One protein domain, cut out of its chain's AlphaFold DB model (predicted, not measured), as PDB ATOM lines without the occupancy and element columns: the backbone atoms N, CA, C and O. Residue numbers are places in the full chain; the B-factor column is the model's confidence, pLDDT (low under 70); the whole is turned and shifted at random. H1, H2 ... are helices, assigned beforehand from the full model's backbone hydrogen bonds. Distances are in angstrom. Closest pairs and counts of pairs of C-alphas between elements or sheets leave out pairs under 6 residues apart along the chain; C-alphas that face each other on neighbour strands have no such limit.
ATOM      1  N   PRO A 572      46.192  -6.127   2.886       37.41
ATOM      2  CA  PRO A 572      44.914  -6.847   2.983       37.41
ATOM      3  C   PRO A 572      44.812  -7.871   4.121       37.41
ATOM      4  O   PRO A 572      43.731  -8.048   4.676       37.41
ATOM      5  N   GLU A 573      45.913  -8.520   4.508       41.50
ATOM      6  CA  GLU A 573      45.944  -9.563   5.544       41.50
ATOM      7  C   GLU A 573      45.418  -9.054   6.895       41.50
ATOM      8  O   GLU A 573      44.835  -9.813   7.669       41.50
ATOM      9  N   THR A 574      45.537  -7.750   7.159       45.09
ATOM     10  CA  THR A 574      44.978  -7.096   8.352       45.09
ATOM     11  C   THR A 574      43.465  -7.321   8.473       45.09
ATOM     12  O   THR A 574      42.953  -7.518   9.574       45.09
ATOM     13  N   PHE A 575      42.742  -7.335   7.347       47.12
ATOM     14  CA  PHE A 575      41.294  -7.555   7.301       47.12
ATOM     15  C   PHE A 575      40.921  -8.980   7.746       47.12
ATOM     16  O   PHE A 575      39.937  -9.166   8.463       47.12
ATOM     17  N   GLU A 576      41.750  -9.980   7.419       51.19
ATOM     18  CA  GLU A 576      41.543 -11.378   7.827       51.19
ATOM     19  C   GLU A 576      41.591 -11.551   9.358       51.19
ATOM     20  O   GLU A 576      40.793 -12.297   9.928       51.19
ATOM     21  N   PHE A 577      42.475 -10.825  10.053       52.62
ATOM     22  CA  PHE A 577      42.584 -10.892  11.517       52.62
ATOM     23  C   PHE A 577      41.398 -10.240  12.242       52.62
ATOM     24  O   PHE A 577      40.969 -10.740  13.288       52.62
ATOM     25  N   PHE A 578      40.814  -9.174  11.682       56.12
ATOM     26  CA  PHE A 578      39.609  -8.554  12.248       56.12
ATOM     27  C   PHE A 578      38.412  -9.509  12.280       56.12
ATOM     28  O   PHE A 578      37.631  -9.452  13.228       56.12
ATOM     29  N   CYS A 579      38.318 -10.435  11.322       61.03
ATOM     30  CA  CYS A 579      37.297 -11.486  11.283       61.03
ATOM     31  C   CYS A 579      37.333 -12.340  12.566       61.03
ATOM     32  O   CYS A 579      36.351 -12.449  13.302       61.03
ATOM     33  N   VAL A 580      38.509 -12.890  12.885       63.97
ATOM     34  CA  VAL A 580      38.728 -13.747  14.065       63.97
ATOM     35  C   VAL A 580      38.546 -12.958  15.367       63.97
ATOM     36  O   VAL A 580      37.954 -13.449  16.332       63.97
ATOM     37  N   LEU A 581      38.998 -11.702  15.398       61.62
ATOM     38  CA  LEU A 581      38.853 -10.824  16.558       61.62
ATOM     39  C   LEU A 581      37.377 -10.476  16.844       61.62
ATOM     40  O   LEU A 581      36.954 -10.489  18.004       61.62
ATOM     41  N   ALA A 582      36.590 -10.216  15.795       63.28
ATOM     42  CA  ALA A 582      35.151  -9.976  15.868       63.28
ATOM     43  C   ALA A 582      34.390 -11.231  16.333       63.28
ATOM     44  O   ALA A 582      33.581 -11.142  17.261       63.28
ATOM     45  N   ALA A 583      34.720 -12.409  15.787       69.56
ATOM     46  CA  ALA A 583      34.185 -13.714  16.201       69.56
ATOM     47  C   ALA A 583      34.290 -13.933  17.725       69.56
ATOM     48  O   ALA A 583      33.297 -14.187  18.406       69.56
ATOM     49  N   THR A 584      35.491 -13.668  18.255       69.25
ATOM     50  CA  THR A 584      35.843 -13.304  19.642       69.25
ATOM     51  C   THR A 584      34.747 -12.795  20.581       69.25
ATOM     52  O   THR A 584      34.671 -13.120  21.772       69.25
ATOM     53  N   ARG A 585      33.982 -11.839  20.058       70.50
ATOM     54  CA  ARG A 585      33.194 -10.874  20.828       70.50
ATOM     55  C   ARG A 585      31.766 -10.730  20.321       70.50
ATOM     56  O   ARG A 585      30.999  -9.997  20.945       70.50
ATOM     57  N   MET A 586      31.410 -11.428  19.245       74.38
ATOM     58  CA  MET A 586      30.138 -11.260  18.556       74.38
ATOM     59  C   MET A 586      28.953 -11.530  19.485       74.38
ATOM     60  O   MET A 586      28.121 -10.651  19.699       74.38
ATOM     61  N   PHE A 587      28.920 -12.695  20.130       76.19
ATOM     62  CA  PHE A 587      27.775 -13.135  20.929       76.19
ATOM     63  C   PHE A 587      27.415 -12.155  22.084       76.19
ATOM     64  O   PHE A 587      26.270 -11.700  22.127       76.19
ATOM     65  N   PRO A 588      28.342 -11.695  22.960       70.19
ATOM     66  CA  PRO A 588      28.051 -10.685  23.987       70.19
ATOM     67  C   PRO A 588      27.662  -9.289  23.481       70.19
ATOM     68  O   PRO A 588      27.222  -8.467  24.294       70.19
ATOM     69  N   VAL A 589      27.909  -8.970  22.207       70.81
ATOM     70  CA  VAL A 589      27.493  -7.705  21.579       70.81
ATOM     71  C   VAL A 589      26.100  -7.879  20.992       70.81
ATOM     72  O   VAL A 589      25.183  -7.191  21.435       70.81
ATOM     73  N   VAL A 590      25.907  -8.859  20.104       73.62
ATOM     74  CA  VAL A 590      24.617  -9.111  19.446       73.62
ATOM     75  C   VAL A 590      23.513  -9.394  20.457       73.62
ATOM     76  O   VAL A 590      22.408  -8.897  20.291       73.62
ATOM     77  N   ARG A 591      23.809 -10.084  21.566       74.81
ATOM     78  CA  ARG A 591      22.830 -10.295  22.641       74.81
ATOM     79  C   ARG A 591      22.274  -8.989  23.212       74.81
ATOM     80  O   ARG A 591      21.074  -8.872  23.403       74.81
ATOM     81  N   ARG A 592      23.138  -7.997  23.453       67.38
ATOM     82  CA  ARG A 592      22.720  -6.680  23.965       67.38
ATOM     83  C   ARG A 592      22.025  -5.829  22.906       67.38
ATOM     84  O   ARG A 592      21.228  -4.975  23.269       67.38
ATOM     85  N   GLN A 593      22.319  -6.070  21.632       66.69
ATOM     86  CA  GLN A 593      21.673  -5.396  20.509       66.69
ATOM     87  C   GLN A 593      20.291  -5.987  20.203       66.69
ATOM     88  O   GLN A 593      19.364  -5.238  19.938       66.69
ATOM     89  N   ALA A 594      20.101  -7.302  20.338       68.62
ATOM     90  CA  ALA A 594      18.794  -7.946  20.205       68.62
ATOM     91  C   ALA A 594      17.777  -7.391  21.216       68.62
ATOM     92  O   ALA A 594      16.707  -6.929  20.823       68.62
ATOM     93  N   ASP A 595      18.176  -7.347  22.497       62.28
ATOM     94  CA  ASP A 595      17.393  -6.752  23.587       62.28
ATOM     95  C   ASP A 595      17.035  -5.274  23.278       62.28
ATOM     96  O   ASP A 595      15.922  -4.830  23.550       62.28
ATOM     97  N   ALA A 596      17.968  -4.521  22.676       57.88
ATOM     98  CA  ALA A 596      17.819  -3.104  22.325       57.88
ATOM     99  C   ALA A 596      16.929  -2.840  21.094       57.88
ATOM    100  O   ALA A 596      16.268  -1.802  21.030       57.88
ATOM    101  N   LEU A 597      16.930  -3.763  20.129       58.66
ATOM    102  CA  LEU A 597      16.184  -3.705  18.867       58.66
ATOM    103  C   LEU A 597      14.775  -4.318  18.973       58.66
ATOM    104  O   LEU A 597      14.003  -4.240  18.021       58.66
ATOM    105  N   GLY A 598      14.433  -4.944  20.106       62.94
ATOM    106  CA  GLY A 598      13.130  -5.586  20.319       62.94
ATOM    107  C   GLY A 598      12.909  -6.857  19.490       62.94
ATOM    108  O   GLY A 598      11.767  -7.270  19.296       62.94
ATOM    109  N   VAL A 599      13.984  -7.477  18.995       70.19
ATOM    110  CA  VAL A 599      13.954  -8.718  18.201       70.19
ATOM    111  C   VAL A 599      14.494  -9.887  19.019       70.19
ATOM    112  O   VAL A 599      15.214  -9.688  20.000       70.19
ATOM    113  N   THR A 600      14.196 -11.131  18.632       76.31
ATOM    114  CA  THR A 600      14.805 -12.263  19.343       76.31
ATOM    115  C   THR A 600      16.317 -12.269  19.117       76.31
ATOM    116  O   THR A 600      16.808 -11.864  18.059       76.31
ATOM    117  N   PHE A 601      17.073 -12.783  20.094       75.88
ATOM    118  CA  PHE A 601      18.518 -12.959  19.935       75.88
ATOM    119  C   PHE A 601      18.864 -13.722  18.651       75.88
ATOM    120  O   PHE A 601      19.791 -13.340  17.944       75.88
ATOM    121  N   ARG A 602      18.074 -14.748  18.315       72.50
ATOM    122  CA  ARG A 602      18.260 -15.556  17.109       72.50
ATOM    123  C   ARG A 602      18.102 -14.727  15.834       72.50
ATOM    124  O   ARG A 602      18.922 -14.875  14.936       72.50
ATOM    125  N   ASP A 603      17.112 -13.841  15.769       71.75
ATOM    126  CA  ASP A 603      16.863 -13.007  14.586       71.75
ATOM    127  C   ASP A 603      17.957 -11.945  14.410       71.75
ATOM    128  O   ASP A 603      18.484 -11.784  13.309       71.75
ATOM    129  N   ALA A 604      18.390 -11.295  15.498       72.62
ATOM    130  CA  ALA A 604      19.541 -10.387  15.468       72.62
ATOM    131  C   ALA A 604      20.826 -11.107  15.021       72.62
ATOM    132  O   ALA A 604      21.582 -10.591  14.201       72.62
ATOM    133  N   PHE A 605      21.067 -12.320  15.525       74.44
ATOM    134  CA  PHE A 605      22.240 -13.132  15.184       74.44
ATOM    135  C   PHE A 605      22.202 -13.624  13.722       74.44
ATOM    136  O   PHE A 605      23.244 -13.691  13.073       74.44
ATOM    137  N   ILE A 606      21.011 -13.868  13.157       71.00
ATOM    138  CA  ILE A 606      20.812 -14.135  11.720       71.00
ATOM    139  C   ILE A 606      21.041 -12.872  10.870       71.00
ATOM    140  O   ILE A 606      21.637 -12.968   9.798       71.00
ATOM    141  N   GLY A 607      20.633 -11.688  11.339       69.31
ATOM    142  CA  GLY A 607      20.969 -10.419  10.682       69.31
ATOM    143  C   GLY A 607      22.485 -10.227  10.575       69.31
ATOM    144  O   GLY A 607      23.019 -10.030   9.484       69.31
ATOM    145  N   VAL A 608      23.192 -10.422  11.692       67.38
ATOM    146  CA  VAL A 608      24.660 -10.368  11.740       67.38
ATOM    147  C   VAL A 608      25.312 -11.409  10.849       67.38
ATOM    148  O   VAL A 608      26.288 -11.078  10.189       67.38
ATOM    149  N   ARG A 609      24.772 -12.632  10.766       68.56
ATOM    150  CA  ARG A 609      25.251 -13.651   9.822       68.56
ATOM    151  C   ARG A 609      25.259 -13.127   8.384       68.56
ATOM    152  O   ARG A 609      26.291 -13.206   7.732       68.56
ATOM    153  N   HIS A 610      24.143 -12.580   7.894       67.38
ATOM    154  CA  HIS A 610      24.058 -12.109   6.507       67.38
ATOM    155  C   HIS A 610      25.032 -10.967   6.203       67.38
ATOM    156  O   HIS A 610      25.598 -10.929   5.111       67.38
ATOM    157  N   SER A 611      25.248 -10.054   7.148       67.31
ATOM    158  CA  SER A 611      26.251  -9.001   6.996       67.31
ATOM    159  C   SER A 611      27.676  -9.556   7.091       67.31
ATOM    160  O   SER A 611      28.530  -9.198   6.285       67.31
ATOM    161  N   TYR A 612      27.942 -10.471   8.026       67.94
ATOM    162  CA  TYR A 612      29.258 -11.080   8.213       67.94
ATOM    163  C   TYR A 612      29.676 -11.876   6.968       67.94
ATOM    164  O   TYR A 612      30.757 -11.640   6.441       67.94
ATOM    165  N   ASP A 613      28.796 -12.729   6.433       66.00
ATOM    166  CA  ASP A 613      29.035 -13.493   5.198       66.00
ATOM    167  C   ASP A 613      29.215 -12.578   3.964       66.00
ATOM    168  O   ASP A 613      29.933 -12.932   3.026       66.00
ATOM    169  N   ARG A 614      28.591 -11.388   3.953       66.81
ATOM    170  CA  ARG A 614      28.715 -10.398   2.867       66.81
ATOM    171  C   ARG A 614      30.055  -9.664   2.892       66.81
ATOM    172  O   ARG A 614      30.661  -9.473   1.839       66.81
ATOM    173  N   TRP A 615      30.499  -9.232   4.070       59.72
ATOM    174  CA  TRP A 615      31.719  -8.436   4.233       59.72
ATOM    175  C   TRP A 615      32.983  -9.298   4.386       59.72
ATOM    176  O   TRP A 615      34.062  -8.870   3.978       59.72
ATOM    177  N   PHE A 616      32.868 -10.525   4.904       64.00
ATOM    178  CA  PHE A 616      33.990 -11.429   5.175       64.00
ATOM    179  C   PHE A 616      33.911 -12.696   4.312       64.00
ATOM    180  O   PHE A 616      33.431 -13.751   4.722       64.00
ATOM    181  N   THR A 617      34.414 -12.575   3.083       65.25
ATOM    182  CA  THR A 617      34.358 -13.624   2.052       65.25
ATOM    183  C   THR A 617      35.301 -14.811   2.338       65.25
ATOM    184  O   THR A 617      36.025 -14.840   3.331       65.25
ATOM    185  N   GLY A 618      35.296 -15.839   1.476       65.12
ATOM    186  CA  GLY A 618      35.794 -17.197   1.771       65.12
ATOM    187  C   GLY A 618      37.204 -17.367   2.374       65.12
ATOM    188  O   GLY A 618      37.435 -18.367   3.055       65.12
ATOM    189  N   GLN A 619      38.132 -16.416   2.202       64.00
ATOM    190  CA  GLN A 619      39.422 -16.431   2.918       64.00
ATOM    191  C   GLN A 619      39.247 -16.238   4.434       64.00
ATOM    192  O   GLN A 619      39.852 -16.970   5.216       64.00
ATOM    193  N   ALA A 620      38.356 -15.339   4.859       64.69
ATOM    194  CA  ALA A 620      38.023 -15.128   6.266       64.69
ATOM    195  C   ALA A 620      37.412 -16.385   6.904       64.69
ATOM    196  O   ALA A 620      37.832 -16.794   7.985       64.69
ATOM    197  N   LYS A 621      36.481 -17.053   6.202       73.50
ATOM    198  CA  LYS A 621      35.929 -18.354   6.624       73.50
ATOM    199  C   LYS A 621      37.037 -19.385   6.834       73.50
ATOM    200  O   LYS A 621      37.076 -20.026   7.882       73.50
ATOM    201  N   LYS A 622      37.971 -19.507   5.881       74.69
ATOM    202  CA  LYS A 622      39.115 -20.417   6.011       74.69
ATOM    203  C   LYS A 622      39.944 -20.100   7.262       74.69
ATOM    204  O   LYS A 622      40.217 -21.011   8.033       74.69
ATOM    205  N   ARG A 623      40.274 -18.828   7.514       72.12
ATOM    206  CA  ARG A 623      41.033 -18.400   8.708       72.12
ATOM    207  C   ARG A 623      40.316 -18.686  10.025       72.12
ATOM    208  O   ARG A 623      40.962 -19.114  10.977       72.12
ATOM    209  N   VAL A 624      38.996 -18.498  10.080       73.69
ATOM    210  CA  VAL A 624      38.175 -18.864  11.247       73.69
ATOM    211  C   VAL A 624      38.228 -20.380  11.490       73.69
ATOM    212  O   VAL A 624      38.462 -20.799  12.622       73.69
ATOM    213  N   CYS A 625      38.116 -21.210  10.445       81.19
ATOM    214  CA  CYS A 625      38.304 -22.659  10.578       81.19
ATOM    215  C   CYS A 625      39.738 -23.030  10.998       81.19
ATOM    216  O   CYS A 625      39.912 -23.870  11.877       81.19
ATOM    217  N   ASP A 626      40.765 -22.410  10.412       75.19
ATOM    218  CA  ASP A 626      42.176 -22.683  10.722       75.19
ATOM    219  C   ASP A 626      42.490 -22.374  12.203       75.19
ATOM    220  O   ASP A 626      43.060 -23.216  12.900       75.19
ATOM    221  N   PHE A 627      42.013 -21.234  12.722       73.50
ATOM    222  CA  PHE A 627      42.139 -20.863  14.138       73.50
ATOM    223  C   PHE A 627      41.336 -21.783  15.075       73.50
ATOM    224  O   PHE A 627      41.787 -22.095  16.178       73.50
ATOM    225  N   ALA A 628      40.179 -22.301  14.634       78.19
ATOM    226  CA  ALA A 628      39.463 -23.343  15.373       78.19
ATOM    227  C   ALA A 628      40.328 -24.603  15.554       78.19
ATOM    228  O   ALA A 628      40.380 -25.152  16.656       78.19
ATOM    229  N   ARG A 629      41.049 -25.036  14.505       82.06
ATOM    230  CA  ARG A 629      41.943 -26.210  14.577       82.06
ATOM    231  C   ARG A 629      43.093 -25.970  15.557       82.06
ATOM    232  O   ARG A 629      43.427 -26.870  16.327       82.06
ATOM    233  N   GLU A 630      43.645 -24.755  15.582       73.19
ATOM    234  CA  GLU A 630      44.699 -24.367  16.526       73.19
ATOM    235  C   GLU A 630      44.229 -24.486  17.989       73.19
ATOM    236  O   GLU A 630      44.868 -25.192  18.774       73.19
ATOM    237  N   ILE A 631      43.076 -23.899  18.344       72.56
ATOM    238  CA  ILE A 631      42.498 -23.978  19.702       72.56
ATOM    239  C   ILE A 631      42.292 -25.435  20.149       72.56
ATOM    240  O   ILE A 631      42.598 -25.779  21.293       72.56
ATOM    241  N   ILE A 632      41.773 -26.292  19.263       79.31
ATOM    242  CA  ILE A 632      41.546 -27.716  19.554       79.31
ATOM    243  C   ILE A 632      42.882 -28.431  19.801       79.31
ATOM    244  O   ILE A 632      42.980 -29.242  20.720       79.31
ATOM    245  N   SER A 633      43.920 -28.106  19.021       72.06
ATOM    246  CA  SER A 633      45.246 -28.722  19.155       72.06
ATOM    247  C   SER A 633      45.993 -28.316  20.438       72.06
ATOM    248  O   SER A 633      46.656 -29.159  21.041       72.06
ATOM    249  N   ASP A 634      45.851 -27.068  20.905       65.12
ATOM    250  CA  ASP A 634      46.516 -26.566  22.124       65.12
ATOM    251  C   ASP A 634      45.867 -27.105  23.419       65.12
ATOM    252  O   ASP A 634      46.538 -27.286  24.435       65.12
ATOM    253  N   ALA A 635      44.571 -27.441  23.389       58.00
ATOM    254  CA  ALA A 635      43.809 -27.875  24.565       58.00
ATOM    255  C   ALA A 635      44.264 -29.209  25.201       58.00
ATOM    256  O   ALA A 635      43.833 -29.532  26.312       58.00
ATOM    257  N   GLY A 636      45.115 -29.980  24.516       48.88
ATOM    258  CA  GLY A 636      45.664 -31.253  24.994       48.88
ATOM    259  C   GLY A 636      47.045 -31.173  25.660       48.88
ATOM    260  O   GLY A 636      47.517 -32.189  26.167       48.88
ATOM    261  N   LEU A 637      47.714 -30.013  25.659       44.72
ATOM    262  CA  LEU A 637      49.118 -29.889  26.074       44.72
ATOM    263  C   LEU A 637      49.267 -29.207  27.445       44.72
ATOM    264  O   LEU A 637      48.698 -28.150  27.711       44.72
ATOM    265  N   SER A 638      50.072 -29.803  28.329       41.16
ATOM    266  CA  SER A 638      50.235 -29.360  29.724       41.16
ATOM    267  C   SER A 638      51.034 -28.062  29.907       41.16
ATOM    268  O   SER A 638      51.082 -27.536  31.017       41.16
ATOM    269  N   GLU A 639      51.642 -27.522  28.846       39.12
ATOM    270  CA  GLU A 639      52.498 -26.328  28.889       39.12
ATOM    271  C   GLU A 639      52.050 -25.233  27.893       39.12
ATOM    272  O   GLU A 639      52.750 -24.911  26.940       39.12
ATOM    273  N   ARG A 640      50.881 -24.638  28.192       51.16
ATOM    274  CA  ARG A 640      50.403 -23.267  27.859       51.16
ATOM    275  C   ARG A 640      50.617 -22.709  26.428       51.16
ATOM    276  O   ARG A 640      51.748 -22.355  26.085       51.16
ATOM    277  N   LYS A 641      49.531 -22.273  25.752       47.84
ATOM    278  CA  LYS A 641      49.604 -21.051  24.909       47.84
ATOM    279  C   LYS A 641      48.339 -20.202  24.681       47.84
ATOM    280  O   LYS A 641      48.468 -18.980  24.750       47.84
ATOM    281  N   LEU A 642      47.147 -20.755  24.451       51.72
ATOM    282  CA  LEU A 642      45.923 -19.960  24.217       51.72
ATOM    283  C   LEU A 642      45.003 -19.909  25.446       51.72
ATOM    284  O   LEU A 642      44.388 -20.912  25.798       51.72
ATOM    285  N   ASP A 643      44.822 -18.736  26.067       56.19
ATOM    286  CA  ASP A 643      43.894 -18.571  27.200       56.19
ATOM    287  C   ASP A 643      42.618 -17.785  26.845       56.19
ATOM    288  O   ASP A 643      42.454 -16.612  27.175       56.19
ATOM    289  N   LEU A 644      41.704 -18.444  26.125       64.62
ATOM    290  CA  LEU A 644      40.380 -17.896  25.824       64.62
ATOM    291  C   LEU A 644      39.397 -18.159  26.972       64.62
ATOM    292  O   LEU A 644      39.211 -19.298  27.414       64.62
ATOM    293  N   LEU A 645      38.712 -17.104  27.421       71.31
ATOM    294  CA  LEU A 645      37.673 -17.215  28.444       71.31
ATOM    295  C   LEU A 645      36.447 -17.978  27.895       71.31
ATOM    296  O   LEU A 645      36.147 -17.854  26.704       71.31
ATOM    297  N   PRO A 646      35.677 -18.704  28.734       78.62
ATOM    298  CA  PRO A 646      34.545 -19.522  28.280       78.62
ATOM    299  C   PRO A 646      33.535 -18.791  27.379       78.62
ATOM    300  O   PRO A 646      33.077 -19.350  26.388       78.62
ATOM    301  N   TYR A 647      33.236 -17.513  27.647       74.25
ATOM    302  CA  TYR A 647      32.324 -16.726  26.801       74.25
ATOM    303  C   TYR A 647      32.919 -16.350  25.428       74.25
ATOM    304  O   TYR A 647      32.167 -16.107  24.486       74.25
ATOM    305  N   GLN A 648      34.248 -16.281  25.293       76.00
ATOM    306  CA  GLN A 648      34.921 -16.010  24.015       76.00
ATOM    307  C   GLN A 648      34.923 -17.260  23.140       76.00
ATOM    308  O   GLN A 648      34.612 -17.171  21.957       76.00
ATOM    309  N   LEU A 649      35.193 -18.427  23.739       78.31
ATOM    310  CA  LEU A 649      35.028 -19.721  23.073       78.31
ATOM    311  C   LEU A 649      33.577 -19.935  22.645       78.31
ATOM    312  O   LEU A 649      33.345 -20.283  21.496       78.31
ATOM    313  N   LEU A 650      32.606 -19.635  23.513       86.12
ATOM    314  CA  LEU A 650      31.187 -19.668  23.158       86.12
ATOM    315  C   LEU A 650      30.871 -18.759  21.959       86.12
ATOM    316  O   LEU A 650      30.245 -19.206  21.007       86.12
ATOM    317  N   SER A 651      31.353 -17.508  21.973       82.06
ATOM    318  CA  SER A 651      31.170 -16.564  20.855       82.06
ATOM    319  C   SER A 651      31.742 -17.100  19.544       82.06
ATOM    320  O   SER A 651      31.143 -16.926  18.485       82.06
ATOM    321  N   PHE A 652      32.898 -17.760  19.629       82.19
ATOM    322  CA  PHE A 652      33.611 -18.308  18.488       82.19
ATOM    323  C   PHE A 652      32.947 -19.580  17.934       82.19
ATOM    324  O   PHE A 652      32.813 -19.702  16.722       82.19
ATOM    325  N   ILE A 653      32.469 -20.480  18.804       84.88
ATOM    326  CA  ILE A 653      31.685 -21.669  18.423       84.88
ATOM    327  C   ILE A 653      30.385 -21.249  17.733       84.88
ATOM    328  O   ILE A 653      30.058 -21.780  16.678       84.88
ATOM    329  N   GLU A 654      29.673 -20.271  18.293       81.69
ATOM    330  CA  GLU A 654      28.409 -19.776  17.739       81.69
ATOM    331  C   GLU A 654      28.608 -19.064  16.386       81.69
ATOM    332  O   GLU A 654      27.752 -19.183  15.516       81.69
ATOM    333  N   LEU A 655      29.743 -18.386  16.138       77.38
ATOM    334  CA  LEU A 655      30.074 -17.934  14.775       77.38
ATOM    335  C   LEU A 655      30.437 -19.110  13.856       77.38
ATOM    336  O   LEU A 655      29.997 -19.132  12.707       77.38
ATOM    337  N   LEU A 656      31.247 -20.065  14.320       78.94
ATOM    338  CA  LEU A 656      31.668 -21.206  13.502       78.94
ATOM    339  C   LEU A 656      30.451 -22.020  13.031       78.94
ATOM    340  O   LEU A 656      30.393 -22.396  11.864       78.94
ATOM    341  N   ASP A 657      29.438 -22.175  13.888       76.19
ATOM    342  CA  ASP A 657      28.137 -22.765  13.548       76.19
ATOM    343  C   ASP A 657      27.373 -22.010  12.452       76.19
ATOM    344  O   ASP A 657      26.647 -22.627  11.672       76.19
ATOM    345  N   LEU A 658      27.525 -20.687  12.361       68.06
ATOM    346  CA  LEU A 658      26.880 -19.868  11.331       68.06
ATOM    347  C   LEU A 658      27.635 -19.895   9.996       68.06
ATOM    348  O   LEU A 658      27.025 -20.085   8.941       68.06
ATOM    349  N   VAL A 659      28.950 -19.666  10.048       67.38
ATOM    350  CA  VAL A 659      29.809 -19.429   8.873       67.38
ATOM    351  C   VAL A 659      30.308 -20.746   8.273       67.38
ATOM    352  O   VAL A 659      30.534 -20.854   7.066       67.38
ATOM    353  N   ALA A 660      30.462 -21.783   9.097       71.25
ATOM    354  CA  ALA A 660      31.046 -23.069   8.739       71.25
ATOM    355  C   ALA A 660      30.245 -24.254   9.311       71.25
ATOM    356  O   ALA A 660      30.826 -25.221   9.788       71.25
ATOM    357  N   SER A 661      28.912 -24.219   9.196       70.44
ATOM    358  CA  SER A 661      27.992 -25.264   9.690       70.44
ATOM    359  C   SER A 661      28.294 -26.702   9.224       70.44
ATOM    360  O   SER A 661      27.818 -27.658   9.826       70.44
ATOM    361  N   GLU A 662      29.047 -26.865   8.133       77.56
ATOM    362  CA  GLU A 662      29.502 -28.163   7.608       77.56
ATOM    363  C   GLU A 662      30.707 -28.735   8.390       77.56
ATOM    364  O   GLU A 662      30.908 -29.946   8.415       77.56
ATOM    365  N   GLU A 663      31.482 -27.896   9.087       81.00
ATOM    366  CA  GLU A 663      32.690 -28.260   9.851       81.00
ATOM    367  C   GLU A 663      32.334 -28.750  11.271       81.00
ATOM    368  O   GLU A 663      32.881 -28.303  12.287       81.00
ATOM    369  N   ALA A 664      31.389 -29.692  11.351       78.12
ATOM    370  CA  ALA A 664      30.837 -30.205  12.606       78.12
ATOM    371  C   ALA A 664      31.899 -30.819  13.544       78.12
ATOM    372  O   ALA A 664      31.742 -30.777  14.766       78.12
ATOM    373  N   GLU A 665      33.001 -31.349  13.006       82.38
ATOM    374  CA  GLU A 665      34.122 -31.861  13.805       82.38
ATOM    375  C   GLU A 665      34.854 -30.748  14.570       82.38
ATOM    376  O   GLU A 665      35.112 -30.900  15.765       82.38
ATOM    377  N   LEU A 666      35.125 -29.603  13.930       83.44
ATOM    378  CA  LEU A 666      35.784 -28.461  14.576       83.44
ATOM    379  C   LEU A 666      34.909 -27.880  15.684       83.44
ATOM    380  O   LEU A 666      35.369 -27.619  16.795       83.44
ATOM    381  N   ARG A 667      33.617 -27.745  15.394       82.88
ATOM    382  CA  ARG A 667      32.599 -27.338  16.357       82.88
ATOM    383  C   ARG A 667      32.579 -28.251  17.588       82.88
ATOM    384  O   ARG A 667      32.649 -27.762  18.714       82.88
ATOM    385  N   ASN A 668      32.514 -29.568  17.386       85.06
ATOM    386  CA  ASN A 668      32.490 -30.547  18.476       85.06
ATOM    387  C   ASN A 668      33.816 -30.570  19.260       85.06
ATOM    388  O   ASN A 668      33.801 -30.704  20.484       85.06
ATOM    389  N   GLY A 669      34.952 -30.369  18.586       85.00
ATOM    390  CA  GLY A 669      36.252 -30.190  19.232       85.00
ATOM    391  C   GLY A 669      36.268 -28.970  20.155       85.00
ATOM    392  O   GLY A 669      36.556 -29.100  21.343       85.00
ATOM    393  N   LEU A 670      35.886 -27.791  19.650       84.94
ATOM    394  CA  LEU A 670      35.795 -26.567  20.456       84.94
ATOM    395  C   LEU A 670      34.791 -26.690  21.613       84.94
ATOM    396  O   LEU A 670      35.050 -26.171  22.699       84.94
ATOM    397  N   PHE A 671      33.674 -27.396  21.410       87.38
ATOM    398  CA  PHE A 671      32.706 -27.704  22.466       87.38
ATOM    399  C   PHE A 671      33.365 -28.483  23.613       87.38
ATOM    400  O   PHE A 671      33.208 -28.111  24.776       87.38
ATOM    401  N   ALA A 672      34.165 -29.509  23.303       85.44
ATOM    402  CA  ALA A 672      34.912 -30.267  24.307       85.44
ATOM    403  C   ALA A 672      35.965 -29.404  25.034       85.44
ATOM    404  O   ALA A 672      36.129 -29.530  26.249       85.44
ATOM    405  N   VAL A 673      36.634 -28.477  24.332       84.62
ATOM    406  CA  VAL A 673      37.553 -27.500  24.955       84.62
ATOM    407  C   VAL A 673      36.812 -26.574  25.925       84.62
ATOM    408  O   VAL A 673      37.296 -26.323  27.031       84.62
ATOM    409  N   LEU A 674      35.635 -26.075  25.535       87.12
ATOM    410  CA  LEU A 674      34.790 -25.222  26.373       87.12
ATOM    411  C   LEU A 674      34.282 -25.971  27.615       87.12
ATOM    412  O   LEU A 674      34.371 -25.429  28.716       87.12
ATOM    413  N   GLN A 675      33.818 -27.214  27.454       86.69
ATOM    414  CA  GLN A 675      33.376 -28.069  28.558       86.69
ATOM    415  C   GLN A 675      34.507 -28.296  29.572       86.69
ATOM    416  O   GLN A 675      34.366 -27.929  30.735       86.69
ATOM    417  N   ASN A 676      35.666 -28.781  29.121       83.75
ATOM    418  CA  ASN A 676      36.832 -29.060  29.969       83.75
ATOM    419  C   ASN A 676      37.332 -27.800  30.717       83.75
ATOM    420  O   ASN A 676      37.698 -27.855  31.892       83.75
ATOM    421  N   ARG A 677      37.287 -26.618  30.080       82.19
ATOM    422  CA  ARG A 677      37.594 -25.340  30.754       82.19
ATOM    423  C   ARG A 677      36.582 -24.972  31.839       82.19
ATOM    424  O   ARG A 677      36.982 -24.390  32.848       82.19
ATOM    425  N   LEU A 678      35.299 -25.274  31.647       81.25
ATOM    426  CA  LEU A 678      34.257 -25.007  32.640       81.25
ATOM    427  C   LEU A 678      34.293 -26.010  33.801       81.25
ATOM    428  O   LEU A 678      34.165 -25.579  34.939       81.25
ATOM    429  N   GLU A 679      34.595 -27.288  33.555       82.06
ATOM    430  CA  GLU A 679      34.835 -28.301  34.606       82.06
ATOM    431  C   GLU A 679      36.006 -27.930  35.527       82.06
ATOM    432  O   GLU A 679      35.985 -28.210  36.723       82.06
ATOM    433  N   ARG A 680      37.028 -27.258  34.983       77.06
ATOM    434  CA  ARG A 680      38.185 -26.743  35.739       77.06
ATOM    435  C   ARG A 680      37.974 -25.338  36.314       77.06
ATOM    436  O   ARG A 680      38.887 -24.795  36.938       77.06
ATOM    437  N   SER A 681      36.822 -24.715  36.071       72.81
ATOM    438  CA  SER A 681      36.507 -23.374  36.567       72.81
ATOM    439  C   SER A 681      35.884 -23.429  37.965       72.81
ATOM    440  O   SER A 681      35.243 -24.403  38.339       72.81
ATOM    441  N   ASN A 682      36.052 -22.363  38.752       73.62
ATOM    442  CA  ASN A 682      35.404 -22.264  40.063       73.62
ATOM    443  C   ASN A 682      33.878 -22.064  39.937       73.62
ATOM    444  O   ASN A 682      33.382 -21.610  38.902       73.62
ATOM    445  N   THR A 683      33.138 -22.337  41.015       71.69
ATOM    446  CA  THR A 683      31.666 -22.251  41.054       71.69
ATOM    447  C   THR A 683      31.152 -20.886  40.587       71.69
ATOM    448  O   THR A 683      30.292 -20.820  39.716       71.69
ATOM    449  N   SER A 684      31.784 -19.789  41.024       68.19
ATOM    450  CA  SER A 684      31.437 -18.420  40.604       68.19
ATOM    451  C   SER A 684      31.596 -18.162  39.095       68.19
ATOM    452  O   SER A 684      30.936 -17.282  38.532       68.19
ATOM    453  N   HIS A 685      32.496 -18.875  38.413       68.25
ATOM    454  CA  HIS A 685      32.656 -18.801  36.960       68.25
ATOM    455  C   HIS A 685      31.591 -19.634  36.242       68.25
ATOM    456  O   HIS A 685      31.083 -19.182  35.217       68.25
ATOM    457  N   ILE A 686      31.215 -20.790  36.797       77.56
ATOM    458  CA  ILE A 686      30.134 -21.642  36.283       77.56
ATOM    459  C   ILE A 686      28.778 -20.929  36.436       77.56
ATOM    460  O   ILE A 686      28.055 -20.799  35.453       77.56
ATOM    461  N   GLU A 687      28.478 -20.346  37.599       75.06
ATOM    462  CA  GLU A 687      27.284 -19.517  37.854       75.06
ATOM    463  C   GLU A 687      27.188 -18.321  36.897       75.06
ATOM    464  O   GLU A 687      26.150 -18.065  36.287       75.06
ATOM    465  N   ARG A 688      28.296 -17.593  36.692       73.00
ATOM    466  CA  ARG A 688      28.342 -16.501  35.706       73.00
ATOM    467  C   ARG A 688      28.212 -16.999  34.269       73.00
ATOM    468  O   ARG A 688      27.766 -16.234  33.413       73.00
ATOM    469  N   PHE A 689      28.599 -18.243  33.989       81.06
ATOM    470  CA  PHE A 689      28.395 -18.858  32.685       81.06
ATOM    471  C   PHE A 689      26.952 -19.364  32.497       81.06
ATOM    472  O   PHE A 689      26.443 -19.302  31.378       81.06
ATOM    473  N   ALA A 690      26.255 -19.745  33.575       80.44
ATOM    474  CA  ALA A 690      24.850 -20.171  33.565       80.44
ATOM    475  C   ALA A 690      23.926 -19.160  32.870       80.44
ATOM    476  O   ALA A 690      23.027 -19.535  32.119       80.44
ATOM    477  N   TYR A 691      24.217 -17.866  33.017       78.06
ATOM    478  CA  TYR A 691      23.465 -16.786  32.377       78.06
ATOM    479  C   TYR A 691      23.501 -16.797  30.831       78.06
ATOM    480  O   TYR A 691      22.652 -16.171  30.193       78.06
ATOM    481  N   TRP A 692      24.443 -17.509  30.199       81.38
ATOM    482  CA  TRP A 692      24.480 -17.663  28.738       81.38
ATOM    483  C   TRP A 692      23.549 -18.768  28.220       81.38
ATOM    484  O   TRP A 692      23.127 -18.686  27.068       81.38
ATOM    485  N   ALA A 693      23.154 -19.740  29.056       82.19
ATOM    486  CA  ALA A 693      22.216 -20.810  28.681       82.19
ATOM    487  C   ALA A 693      20.845 -20.283  28.222       82.19
ATOM    488  O   ALA A 693      20.189 -20.897  27.388       82.19
ATOM    489  N   LEU A 694      20.442 -19.111  28.726       79.12
ATOM    490  CA  LEU A 694      19.198 -18.429  28.355       79.12
ATOM    491  C   LEU A 694      19.166 -17.957  26.889       79.12
ATOM    492  O   LEU A 694      18.096 -17.667  26.361       79.12
ATOM    493  N   HIS A 695      20.330 -17.850  26.239       79.25
ATOM    494  CA  HIS A 695      20.472 -17.296  24.887       79.25
ATOM    495  C   HIS A 695      21.231 -18.222  23.926       79.25
ATOM    496  O   HIS A 695      21.179 -18.017  22.717       79.25
ATOM    497  N   SER A 696      21.939 -19.228  24.447       83.25
ATOM    498  CA  SER A 696      22.716 -20.198  23.677       83.25
ATOM    499  C   SER A 696      22.379 -21.618  24.105       83.25
ATOM    500  O   SER A 696      22.536 -21.998  25.269       83.25
ATOM    501  N   TRP A 697      21.999 -22.433  23.125       83.81
ATOM    502  CA  TRP A 697      21.831 -23.868  23.316       83.81
ATOM    503  C   TRP A 697      23.174 -24.580  23.530       83.81
ATOM    504  O   TRP A 697      23.223 -25.564  24.262       83.81
ATOM    505  N   VAL A 698      24.268 -24.056  22.961       85.50
ATOM    506  CA  VAL A 698      25.637 -24.537  23.203       85.50
ATOM    507  C   VAL A 698      26.004 -24.352  24.672       85.50
ATOM    508  O   VAL A 698      26.435 -25.304  25.317       85.50
ATOM    509  N   ALA A 699      25.770 -23.162  25.233       86.94
ATOM    510  CA  ALA A 699      26.006 -22.902  26.649       86.94
ATOM    511  C   ALA A 699      25.145 -23.814  27.536       86.94
ATOM    512  O   ALA A 699      25.680 -24.453  28.441       86.94
ATOM    513  N   ALA A 700      23.842 -23.916  27.247       87.25
ATOM    514  CA  ALA A 700      22.918 -24.774  27.988       87.25
ATOM    515  C   ALA A 700      23.320 -26.261  27.953       87.25
ATOM    516  O   ALA A 700      23.164 -26.968  28.949       87.25
ATOM    517  N   ASP A 701      23.850 -26.749  26.830       87.00
ATOM    518  CA  ASP A 701      24.288 -28.138  26.717       87.00
ATOM    519  C   ASP A 701      25.620 -28.407  27.422       87.00
ATOM    520  O   ASP A 701      25.747 -29.436  28.080       87.00
ATOM    521  N   VAL A 702      26.580 -27.474  27.364       88.56
ATOM    522  CA  VAL A 702      27.818 -27.581  28.152       88.56
ATOM    523  C   VAL A 702      27.496 -27.583  29.646       88.56
ATOM    524  O   VAL A 702      27.937 -28.478  30.359       88.56
ATOM    525  N   LEU A 703      26.692 -26.633  30.131       86.75
ATOM    526  CA  LEU A 703      26.362 -26.517  31.556       86.75
ATOM    527  C   LEU A 703      25.750 -27.801  32.123       86.75
ATOM    528  O   LEU A 703      26.246 -28.302  33.125       86.75
ATOM    529  N   ARG A 704      24.774 -28.401  31.427       85.75
ATOM    530  CA  ARG A 704      24.150 -29.677  31.831       85.75
ATOM    531  C   ARG A 704      25.116 -30.867  31.911       85.75
ATOM    532  O   ARG A 704      24.761 -31.877  32.505       85.75
ATOM    533  N   ARG A 705      26.302 -30.778  31.297       85.12
ATOM    534  CA  ARG A 705      27.361 -31.799  31.379       85.12
ATOM    535  C   ARG A 705      28.377 -31.503  32.484       85.12
ATOM    536  O   ARG A 705      28.962 -32.436  33.017       85.12
ATOM    537  N   VAL A 706      28.581 -30.224  32.814       82.38
ATOM    538  CA  VAL A 706      29.556 -29.761  33.819       82.38
ATOM    539  C   VAL A 706      28.979 -29.749  35.238       82.38
ATOM    540  O   VAL A 706      29.706 -30.019  36.190       82.38
ATOM    541  N   THR A 707      27.689 -29.449  35.402       75.00
ATOM    542  CA  THR A 707      27.018 -29.467  36.710       75.00
ATOM    543  C   THR A 707      26.157 -30.724  36.857       75.00
ATOM    544  O   THR A 707      25.235 -30.894  36.053       75.00
ATOM    545  N   PRO A 708      26.399 -31.593  37.861       55.94
ATOM    546  CA  PRO A 708      25.456 -32.655  38.195       55.94
ATOM    547  C   PRO A 708      24.141 -32.029  38.678       55.94
ATOM    548  O   PRO A 708      24.152 -31.037  39.403       55.94
ATOM    549  N   VAL A 709      23.029 -32.583  38.202       46.53
ATOM    550  CA  VAL A 709      21.683 -32.011  38.331       46.53
ATOM    551  C   VAL A 709      21.134 -32.157  39.751       46.53
ATOM    552  O   VAL A 709      21.120 -33.271  40.272       46.53
ATOM    553  N   ASP A 710      20.598 -31.054  40.276       33.34
ATOM    554  CA  ASP A 710      19.279 -30.982  40.925       33.34
ATOM    555  C   ASP A 710      18.469 -29.878  40.209       33.34
ATOM    556  O   ASP A 710      19.078 -28.827  39.885       33.34
TER     557      ASP A 710
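Overview. This is residues 572 to 710 of the 710 residues of an uncharacterized protein of Mycobacterium sp. MS1601 (UniProt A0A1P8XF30). H5 runs through the middle, with H6 side by side with it in a helical hairpin and the longest helix, H4, slantwise over the pair. H2 and H3 make a V with H5 across its mouth, H1 crosses the first part of H4, and at the other end H8 packs on H5 and H6 with H7 folded beside it. The printed part has 139 residues with eight named helices, H1 to H8 in chain order, and no named strand; its class is all helix. It is compact, with a radius of gyration of the C-alphas of 15.1 A and spans of 45 by 42 by 24 A.

Along the chain. H4, residues 618 to 634, is 24.8 A long and begins at C-alpha 618 (35.794, -17.197, 1.771). H5 holds residues 646 to 659, 20.0 A, and H6 residues 664 to 679, 22.4 A. H1 holds residues 573 to 583, from C-alpha 573 at (45.944, -9.563, 5.544). H2 holds residues 586 to 597 and H3 residues 601 to 615, 21.0 A. H7 holds residues 683 to 690 and H8 residues 697 to 706, ending at C-alpha 706 (29.556, -29.761, 33.819).

Arrangement. H4, H5 and H6 form an up and down bundle, each running against the one before it. H4 and H5, a hairpin, only just touch, with 3 pairs of C-alphas within 8 A; the closest are those of Lys 621 and Val 659, 6.6 A. H5 and H6, also a hairpin, touch at a shallow tilt of 12 degrees, closest at the C-alphas of Pro 646 and Leu 674, 6.0 A. H4 touches H6 at a steep tilt of 43 degrees, closest at the C-alphas of Ile 632 and Gly 669, 5.9 A. H5 is the hub, touching six helices. H2 touches it with residues 586 to 588 alone, about perpendicular at 80 degrees, closest at the C-alphas of Phe 587 and Ser 651, 4.8 A. H2 and H3 touch at a steep tilt of 60 degrees, opposite ways, closest at the C-alphas of Ala 594 and Phe 601, 5.0 A. H1 touches H4, closest at the C-alphas of Glu 576 and Ala 620, 5.4 A. H8 touches H6, closest at the C-alphas of Glu 679 and Val 706, 5.5 A. H7 and H8 are a hairpin, closest at the C-alphas of Ala 690 and Leu 703, 6.8 A. H1 and H3 are apart. Every O i to N i+4 pair is within hydrogen-bond range in H3, H4, H6 and H7; the counts are 4 of 7 in H1, 7 of 8 in H2, 9 of 10 in H5 and 5 of 6 in H8.

Size, cuts and confidence. The two C-alphas farthest apart, those of Pro 572 and Asp 710, are 51.8 A apart. The printed part has no cut, and the link from H4 to H5, 11 residues, is long. The mean pLDDT of the printed part is 71.3; 52 residues are under 70, among them residues 572 to 584, 607 to 620 and 634 to 644.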